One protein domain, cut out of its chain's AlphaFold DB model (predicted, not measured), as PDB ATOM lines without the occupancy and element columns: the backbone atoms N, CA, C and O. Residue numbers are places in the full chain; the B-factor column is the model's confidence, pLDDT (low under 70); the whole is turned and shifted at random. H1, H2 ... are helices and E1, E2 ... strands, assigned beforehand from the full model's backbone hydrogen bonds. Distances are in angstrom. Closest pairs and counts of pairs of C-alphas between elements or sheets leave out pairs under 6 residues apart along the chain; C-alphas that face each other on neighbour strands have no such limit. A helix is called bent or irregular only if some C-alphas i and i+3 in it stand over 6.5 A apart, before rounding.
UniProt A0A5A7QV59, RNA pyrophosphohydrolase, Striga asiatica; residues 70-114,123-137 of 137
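What this domain is: This is residues 70 to 114 and 123 to 137 of the 137 residues of the protein "RNA pyrophosphohydrolase" of Striga asiatica (UniProt A0A5A7QV59). A long, thin, open rod has a two-stranded antiparallel ribbon, E1 and E2, midway along it; the kinked helix H2 runs on from one end of the ribbon, and the short helix H1 is set crosswise at the far end of H2. Beyond the other end of the ribbon, residues 105 to 114 and 123 to 127 run out with no named element. The printed part has 60 residues, with two named helices and then two named strands in the order H1, H2, E1, E2, and its class is mixed, helices and strands. The whole is extended, with a radius of gyration of the C-alphas of 18.8 A and spans of 58 by 20 by 17 A.

How they stand to each other: The sheet has two strands, E1, residues 100 to 104, and E2, residues 128 to 132. They are antiparallel, with 148 degrees between their N-to-C directions. The C-alphas of Thr 101 and Lys 131, which face each other, are 4.8 A apart. N 102 and O 130, at 3.0 A, and N 104 and O 128, at 2.9 A, are within hydrogen-bond range. A tight link of 2 residues joins E1 to H2, residues 82 to 97. H2 has a kink of 68 degrees near residue 90 and is irregular, with C-alphas 89 and 92 at 7.8 A. H2 and E2 are apart. H1, residues 71 to 78, touches H2, and H2 does so with residues 83 to 88 alone; the closest C-alphas are those of Leu 76 and Ser 84, 4.3 A apart. The lines of H1 and H2 are about perpendicular, at 75 degrees. H1 is apart from E1 and from E2. In H1 every O i to N i+4 pair is within hydrogen-bond range; in H2 10 of 12 are.

Where its parts are: E1 spans 12.3 A from C-alpha 100 at (5.809, -21.971, 22.500) to C-alpha 104, and E2 spans 12.4 A from C-alpha 128 to C-alpha 132 at (5.890, -16.274, 23.244). H2 spans 20.8 A from C-alpha 82 to C-alpha 97. H1 begins at C-alpha 71, at (2.612, -11.080, 1.615), and spans 10.4 A to C-alpha 78.

The domain as a whole: The two C-alphas farthest apart are those of Ala 80 and Arg 114, at 59.0 A. Residues 115 to 122 are not printed, and C-alphas 114 and 123 are 16.0 A apart across this cut, which falls in the link from E1 to E2. The link from H1 to H2, of 3 residues, is tight. The printed part ends at Ser 137, the chain's last residue. The mean pLDDT of the printed part is 73.7, and residues 99 to 114 and 123 to 137 are under 70.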
ATOM      1  N   PRO A  70       5.010 -10.163   5.710       89.31
ATOM      2  CA  PRO A  70       5.027 -11.114   4.601       89.31
ATOM      3  C   PRO A  70       3.716 -11.092   3.810       89.31
ATOM      4  O   PRO A  70       2.641 -10.985   4.401       89.31
ATOM      5  N   ASP A  71       3.789 -11.227   2.485       89.81
ATOM      6  CA  ASP A  71       2.612 -11.080   1.615       89.81
ATOM      7  C   ASP A  71       1.548 -12.152   1.862       89.81
ATOM      8  O   ASP A  71       0.364 -11.832   1.891       89.81
ATOM      9  N   VAL A  72       1.966 -13.377   2.193       90.31
ATOM     10  CA  VAL A  72       1.062 -14.465   2.608       90.31
ATOM     11  C   VAL A  72       0.196 -14.044   3.799       90.31
ATOM     12  O   VAL A  72      -1.003 -14.302   3.827       90.31
ATOM     13  N   LEU A  73       0.771 -13.336   4.780       88.62
ATOM     14  CA  LEU A  73      -0.001 -12.863   5.933       88.62
ATOM     15  C   LEU A  73      -0.985 -11.760   5.546       88.62
ATOM     16  O   LEU A  73      -2.080 -11.702   6.103       88.62
ATOM     17  N   LYS A  74      -0.622 -10.889   4.597       90.56
ATOM     18  CA  LYS A  74      -1.544  -9.864   4.089       90.56
ATOM     19  C   LYS A  74      -2.720 -10.510   3.362       90.56
ATOM     20  O   LYS A  74      -3.855 -10.099   3.577       90.56
ATOM     21  N   GLU A  75      -2.458 -11.522   2.542       93.88
ATOM     22  CA  GLU A  75      -3.499 -12.263   1.836       93.88
ATOM     23  C   GLU A  75      -4.452 -12.954   2.819       93.88
ATOM     24  O   GLU A  75      -5.663 -12.747   2.749       93.88
ATOM     25  N   LEU A  76      -3.919 -13.677   3.805       92.44
ATOM     26  CA  LEU A  76      -4.727 -14.363   4.816       92.44
ATOM     27  C   LEU A  76      -5.568 -13.407   5.679       92.44
ATOM     28  O   LEU A  76      -6.675 -13.762   6.082       92.44
ATOM     29  N   LEU A  77      -5.072 -12.198   5.965       91.06
ATOM     30  CA  LEU A  77      -5.782 -11.218   6.795       91.06
ATOM     31  C   LEU A  77      -6.810 -10.378   6.029       91.06
ATOM     32  O   LEU A  77      -7.863 -10.054   6.584       91.06
ATOM     33  N   PHE A  78      -6.498  -9.978   4.795       91.00
ATOM     34  CA  PHE A  78      -7.263  -8.950   4.079       91.00
ATOM     35  C   PHE A  78      -8.018  -9.465   2.856       91.00
ATOM     36  O   PHE A  78      -8.904  -8.763   2.367       91.00
ATOM     37  N   SER A  79      -7.708 -10.663   2.355       93.69
ATOM     38  CA  SER A  79      -8.425 -11.233   1.214       93.69
ATOM     39  C   SER A  79      -9.864 -11.643   1.573       93.69
ATOM     40  O   SER A  79     -10.300 -11.632   2.732       93.69
ATOM     41  N   ALA A  80     -10.636 -11.980   0.541       92.69
ATOM     42  CA  ALA A  80     -12.014 -12.460   0.642       92.69
ATOM     43  C   ALA A  80     -12.157 -13.953   0.290       92.69
ATOM     44  O   ALA A  80     -13.280 -14.451   0.196       92.69
ATOM     45  N   THR A  81     -11.042 -14.669   0.101       94.94
ATOM     46  CA  THR A  81     -11.034 -16.117  -0.159       94.94
ATOM     47  C   THR A  81     -11.579 -16.910   1.031       94.94
ATOM     48  O   THR A  81     -11.504 -16.458   2.174       94.94
ATOM     49  N   GLU A  82     -12.088 -18.120   0.792       94.94
ATOM     50  CA  GLU A  82     -12.562 -19.000   1.874       94.94
ATOM     51  C   GLU A  82     -11.455 -19.320   2.890       94.94
ATOM     52  O   GLU A  82     -11.696 -19.313   4.096       94.94
ATOM     53  N   GLU A  83     -10.214 -19.478   2.426       92.00
ATOM     54  CA  GLU A  83      -9.053 -19.674   3.294       92.00
ATOM     55  C   GLU A  83      -8.805 -18.470   4.214       92.00
ATOM     56  O   GLU A  83      -8.626 -18.642   5.417       92.00
ATOM     57  N   SER A  84      -8.875 -17.239   3.692       93.00
ATOM     58  CA  SER A  84      -8.714 -16.023   4.507       93.00
ATOM     59  C   SER A  84      -9.829 -15.853   5.548       93.00
ATOM     60  O   SER A  84      -9.612 -15.304   6.630       93.00
ATOM     61  N   LYS A  85     -11.055 -16.307   5.251       94.50
ATOM     62  CA  LYS A  85     -12.167 -16.309   6.217       94.50
ATOM     63  C   LYS A  85     -11.906 -17.320   7.326       94.50
ATOM     64  O   LYS A  85     -11.864 -16.932   8.490       94.50
ATOM     65  N   LEU A  86     -11.605 -18.567   6.956       93.69
ATOM     66  CA  LEU A  86     -11.263 -19.625   7.905       93.69
ATOM     67  C   LEU A  86     -10.078 -19.223   8.792       93.69
ATOM     68  O   LEU A  86     -10.101 -19.440  10.003       93.69
ATOM     69  N   PHE A  87      -9.065 -18.591   8.200       92.25
ATOM     70  CA  PHE A  87      -7.917 -18.066   8.921       92.25
ATOM     71  C   PHE A  87      -8.324 -17.034   9.976       92.25
ATOM     72  O   PHE A  87      -7.917 -17.166  11.126       92.25
ATOM     73  N   ARG A  88      -9.146 -16.037   9.624       92.75
ATOM     74  CA  ARG A  88      -9.628 -15.009  10.567       92.75
ATOM     75  C   ARG A  88     -10.488 -15.600  11.680       92.75
ATOM     76  O   ARG A  88     -10.300 -15.233  12.839       92.75
ATOM     77  N   ASP A  89     -11.359 -16.547  11.347       93.31
ATOM     78  CA  ASP A  89     -12.211 -17.234  12.323       93.31
ATOM     79  C   ASP A  89     -11.373 -18.067  13.307       93.31
ATOM     80  O   ASP A  89     -11.642 -18.105  14.512       93.31
ATOM     81  N   CYS A  90     -10.298 -18.688  12.813       89.94
ATOM     82  CA  CYS A  90      -9.430 -19.568  13.591       89.94
ATOM     83  C   CYS A  90      -8.147 -18.899  14.108       89.94
ATOM     84  O   CYS A  90      -7.343 -19.572  14.755       89.94
ATOM     85  N   ILE A  91      -7.940 -17.594  13.890       90.25
ATOM     86  CA  ILE A  91      -6.647 -16.923  14.120       90.25
ATOM     87  C   ILE A  91      -6.148 -17.082  15.561       90.25
ATOM     88  O   ILE A  91      -4.959 -17.278  15.809       90.25
ATOM     89  N   ARG A  92      -7.069 -17.083  16.532       86.88
ATOM     90  CA  ARG A  92      -6.763 -17.318  17.949       86.88
ATOM     91  C   ARG A  92      -6.276 -18.746  18.193       86.88
ATOM     92  O   ARG A  92      -5.314 -18.940  18.930       86.88
ATOM     93  N   THR A  93      -6.933 -19.732  17.589       87.06
ATOM     94  CA  THR A  93      -6.568 -21.151  17.697       87.06
ATOM     95  C   THR A  93      -5.209 -21.402  17.062       87.06
ATOM     96  O   THR A  93      -4.343 -21.987  17.707       87.06
ATOM     97  N   ILE A  94      -5.002 -20.878  15.856       85.19
ATOM     98  CA  ILE A  94      -3.736 -20.936  15.119       85.19
ATOM     99  C   ILE A  94      -2.615 -20.331  15.976       85.19
ATOM    100  O   ILE A  94      -1.639 -21.008  16.284       85.19
ATOM    101  N   ASN A  95      -2.788 -19.107  16.484       80.88
ATOM    102  CA  ASN A  95      -1.806 -18.477  17.375       80.88
ATOM    103  C   ASN A  95      -1.495 -19.319  18.614       80.88
ATOM    104  O   ASN A  95      -0.338 -19.436  19.004       80.88
ATOM    105  N   ASN A  96      -2.511 -19.918  19.235       82.12
ATOM    106  CA  ASN A  96      -2.318 -20.756  20.414       82.12
ATOM    107  C   ASN A  96      -1.572 -22.058  20.101       82.12
ATOM    108  O   ASN A  96      -0.802 -22.515  20.943       82.12
ATOM    109  N   GLN A  97      -1.768 -22.639  18.916       78.44
ATOM    110  CA  GLN A  97      -1.037 -23.829  18.472       78.44
ATOM    111  C   GLN A  97       0.448 -23.535  18.231       78.44
ATOM    112  O   GLN A  97       1.293 -24.372  18.533       78.44
ATOM    113  N   PHE A  98       0.772 -22.329  17.757       71.88
ATOM    114  CA  PHE A  98       2.154 -21.877  17.562       71.88
ATOM    115  C   PHE A  98       2.769 -21.202  18.802       71.88
ATOM    116  O   PHE A  98       3.916 -20.754  18.759       71.88
ATOM    117  N   ALA A  99       2.040 -21.125  19.920       69.44
ATOM    118  CA  ALA A  99       2.548 -20.545  21.156       69.44
ATOM    119  C   ALA A  99       3.512 -21.514  21.846       69.44
ATOM    120  O   ALA A  99       3.102 -22.435  22.555       69.44
ATOM    121  N   PHE A 100       4.811 -21.266  21.705       61.25
ATOM    122  CA  PHE A 100       5.809 -21.971  22.500       61.25
ATOM    123  C   PHE A 100       5.761 -21.486  23.952       61.25
ATOM    124  O   PHE A 100       5.845 -20.287  24.247       61.25
ATOM    125  N   THR A 101       5.633 -22.433  24.878       58.66
ATOM    126  CA  THR A 101       5.735 -22.193  26.315       58.66
ATOM    127  C   THR A 101       7.172 -22.446  26.755       58.66
ATOM    128  O   THR A 101       7.639 -23.580  26.809       58.66
ATOM    129  N   SER A 102       7.903 -21.382  27.084       60.50
ATOM    130  CA  SER A 102       9.178 -21.549  27.789       60.50
ATOM    131  C   SER A 102       8.921 -21.628  29.292       60.50
ATOM    132  O   SER A 102       8.100 -20.883  29.843       60.50
ATOM    133  N   LEU A 103       9.623 -22.545  29.954       61.78
ATOM    134  CA  LEU A 103       9.567 -22.694  31.399       61.78
ATOM    135  C   LEU A 103      10.609 -21.777  32.043       61.78
ATOM    136  O   LEU A 103      11.808 -22.045  31.990       61.78
ATOM    137  N   GLY A 104      10.161 -20.684  32.656       61.06
ATOM    138  CA  GLY A 104      11.026 -19.829  33.463       61.06
ATOM    139  C   GLY A 104      11.139 -20.382  34.879       61.06
ATOM    140  O   GLY A 104      10.209 -20.213  35.669       61.06
ATOM    141  N   VAL A 105      12.271 -21.013  35.208       65.94
ATOM    142  CA  VAL A 105      12.573 -21.495  36.566       65.94
ATOM    143  C   VAL A 105      13.690 -20.656  37.184       65.94
ATOM    144  O   VAL A 105      14.743 -20.460  36.578       65.94
ATOM    145  N   LYS A 106      13.479 -20.178  38.416       63.12
ATOM    146  CA  LYS A 106      14.567 -19.661  39.253       63.12
ATOM    147  C   LYS A 106      15.290 -20.852  39.876       63.12
ATOM    148  O   LYS A 106      14.818 -21.425  40.850       63.12
ATOM    149  N   CYS A 107      16.402 -21.257  39.272       60.78
ATOM    150  CA  CYS A 107      17.248 -22.309  39.821       60.78
ATOM    151  C   CYS A 107      18.197 -21.718  40.866       60.78
ATOM    152  O   CYS A 107      18.960 -20.798  40.559       60.78
ATOM    153  N   ASP A 108      18.193 -22.275  42.076       64.25
ATOM    154  CA  ASP A 108      19.201 -21.943  43.077       64.25
ATOM    155  C   ASP A 108      20.565 -22.487  42.645       64.25
ATOM    156  O   ASP A 108      20.812 -23.699  42.615       64.25
ATOM    157  N   LYS A 109      21.475 -21.566  42.314       64.25
ATOM    158  CA  LYS A 109      22.830 -21.870  41.825       64.25
ATOM    159  C   LYS A 109      23.673 -22.650  42.837       64.25
ATOM    160  O   LYS A 109      24.623 -23.316  42.449       64.25
ATOM    161  N   ASN A 110      23.336 -22.582  44.124       65.56
ATOM    162  CA  ASN A 110      24.029 -23.320  45.183       65.56
ATOM    163  C   ASN A 110      23.640 -24.809  45.224       65.56
ATOM    164  O   ASN A 110      24.454 -25.634  45.622       65.56
ATOM    165  N   LEU A 111      22.429 -25.160  44.770       58.78
ATOM    166  CA  LEU A 111      21.921 -26.541  44.740       58.78
ATOM    167  C   LEU A 111      22.120 -27.230  43.381       58.78
ATOM    168  O   LEU A 111      21.991 -28.444  43.279       58.78
ATOM    169  N   THR A 112      22.434 -26.464  42.333       56.03
ATOM    170  CA  THR A 112      22.633 -26.957  40.955       56.03
ATOM    171  C   THR A 112      24.106 -27.163  40.581       56.03
ATOM    172  O   THR A 112      24.416 -27.521  39.446       56.03
ATOM    173  N   GLN A 113      25.030 -26.974  41.527       61.09
ATOM    174  CA  GLN A 113      26.458 -27.213  41.318       61.09
ATOM    175  C   GLN A 113      26.796 -28.712  41.338       61.09
ATOM    176  O   GLN A 113      26.469 -29.428  42.284       61.09
ATOM    177  N   ARG A 114      27.512 -29.178  40.305       58.34
ATOM    178  CA  ARG A 114      27.991 -30.562  40.116       58.34
ATOM    179  C   ARG A 114      29.183 -30.879  41.032       58.34
ATOM    180  O   ARG A 114      30.231 -31.314  40.569       58.34
ATOM    181  N   ILE A 123      13.413 -27.389  42.303       61.31
ATOM    182  CA  ILE A 123      12.683 -26.158  41.996       61.31
ATOM    183  C   ILE A 123      12.115 -25.622  43.313       61.31
ATOM    184  O   ILE A 123      11.223 -26.238  43.893       61.31
ATOM    185  N   GLN A 124      12.634 -24.497  43.806       56.38
ATOM    186  CA  GLN A 124      12.033 -23.757  44.919       56.38
ATOM    187  C   GLN A 124      11.504 -22.419  44.394       56.38
ATOM    188  O   GLN A 124      12.272 -21.548  43.998       56.38
ATOM    189  N   GLY A 125      10.178 -22.269  44.352       62.12
ATOM    190  CA  GLY A 125       9.507 -21.033  43.941       62.12
ATOM    191  C   GLY A 125       8.431 -21.222  42.870       62.12
ATOM    192  O   GLY A 125       8.033 -22.338  42.541       62.12
ATOM    193  N   GLN A 126       7.940 -20.100  42.342       56.28
ATOM    194  CA  GLN A 126       6.868 -20.059  41.351       56.28
ATOM    195  C   GLN A 126       7.398 -20.400  39.954       56.28
ATOM    196  O   GLN A 126       8.293 -19.734  39.426       56.28
ATOM    197  N   ILE A 127       6.814 -21.423  39.339       61.62
ATOM    198  CA  ILE A 127       7.043 -21.757  37.935       61.62
ATOM    199  C   ILE A 127       6.303 -20.722  37.084       61.62
ATOM    200  O   ILE A 127       5.088 -20.570  37.206       61.62
ATOM    201  N   SER A 128       7.026 -19.995  36.232       57.53
ATOM    202  CA  SER A 128       6.419 -19.024  35.317       57.53
ATOM    203  C   SER A 128       6.386 -19.588  33.903       57.53
ATOM    204  O   SER A 128       7.434 -19.797  33.290       57.53
ATOM    205  N   ILE A 129       5.184 -19.806  33.372       57.94
ATOM    206  CA  ILE A 129       4.989 -20.148  31.963       57.94
ATOM    207  C   ILE A 129       5.030 -18.843  31.168       57.94
ATOM    208  O   ILE A 129       4.140 -18.005  31.305       57.94
ATOM    209  N   ARG A 130       6.058 -18.658  30.336       56.25
ATOM    210  CA  ARG A 130       6.108 -17.532  29.397       56.25
ATOM    211  C   ARG A 130       5.656 -18.027  28.031       56.25
ATOM    212  O   ARG A 130       6.345 -18.843  27.417       56.25
ATOM    213  N   LYS A 131       4.494 -17.546  27.587       57.66
ATOM    214  CA  LYS A 131       4.012 -17.730  26.215       57.66
ATOM    215  C   LYS A 131       4.691 -16.691  25.330       57.66
ATOM    216  O   LYS A 131       4.556 -15.496  25.587       57.66
ATOM    217  N   PHE A 132       5.422 -17.140  24.319       54.94
ATOM    218  CA  PHE A 132       5.890 -16.274  23.244       54.94
ATOM    219  C   PHE A 132       4.906 -16.397  22.082       54.94
ATOM    220  O   PHE A 132       4.943 -17.371  21.337       54.94
ATOM    221  N   THR A 133       4.011 -15.425  21.936       52.78
ATOM    222  CA  THR A 133       3.121 -15.329  20.775       52.78
ATOM    223  C   THR A 133       3.018 -13.873  20.360       52.78
ATOM    224  O   THR A 133       2.595 -13.036  21.151       52.78
ATOM    225  N   ALA A 134       3.434 -13.563  19.132       53.72
ATOM    226  CA  ALA A 134       3.463 -12.196  18.609       53.72
ATOM    227  C   ALA A 134       3.108 -12.129  17.115       53.72
ATOM    228  O   ALA A 134       3.643 -11.286  16.403       53.72
ATOM    229  N   ILE A 135       2.258 -13.034  16.611       55.44
ATOM    230  CA  ILE A 135       1.887 -12.989  15.187       55.44
ATOM    231  C   ILE A 135       0.651 -12.097  14.964       55.44
ATOM    232  O   ILE A 135       0.637 -11.364  13.984       55.44
ATOM    233  N   PHE A 136      -0.319 -12.029  15.895       49.22
ATOM    234  CA  PHE A 136      -1.494 -11.143  15.748       49.22
ATOM    235  C   PHE A 136      -2.061 -10.639  17.088       49.22
ATOM    236  O   PHE A 136      -3.095 -11.132  17.542       49.22
ATOM    237  N   SER A 137      -1.399  -9.670  17.729       40.16
ATOM    238  CA  SER A 137      -2.027  -8.847  18.775       40.16
ATOM    239  C   SER A 137      -2.012  -7.380  18.392       40.16
ATOM    240  O   SER A 137      -1.121  -6.990  17.606       40.16
TER     241      SER A 137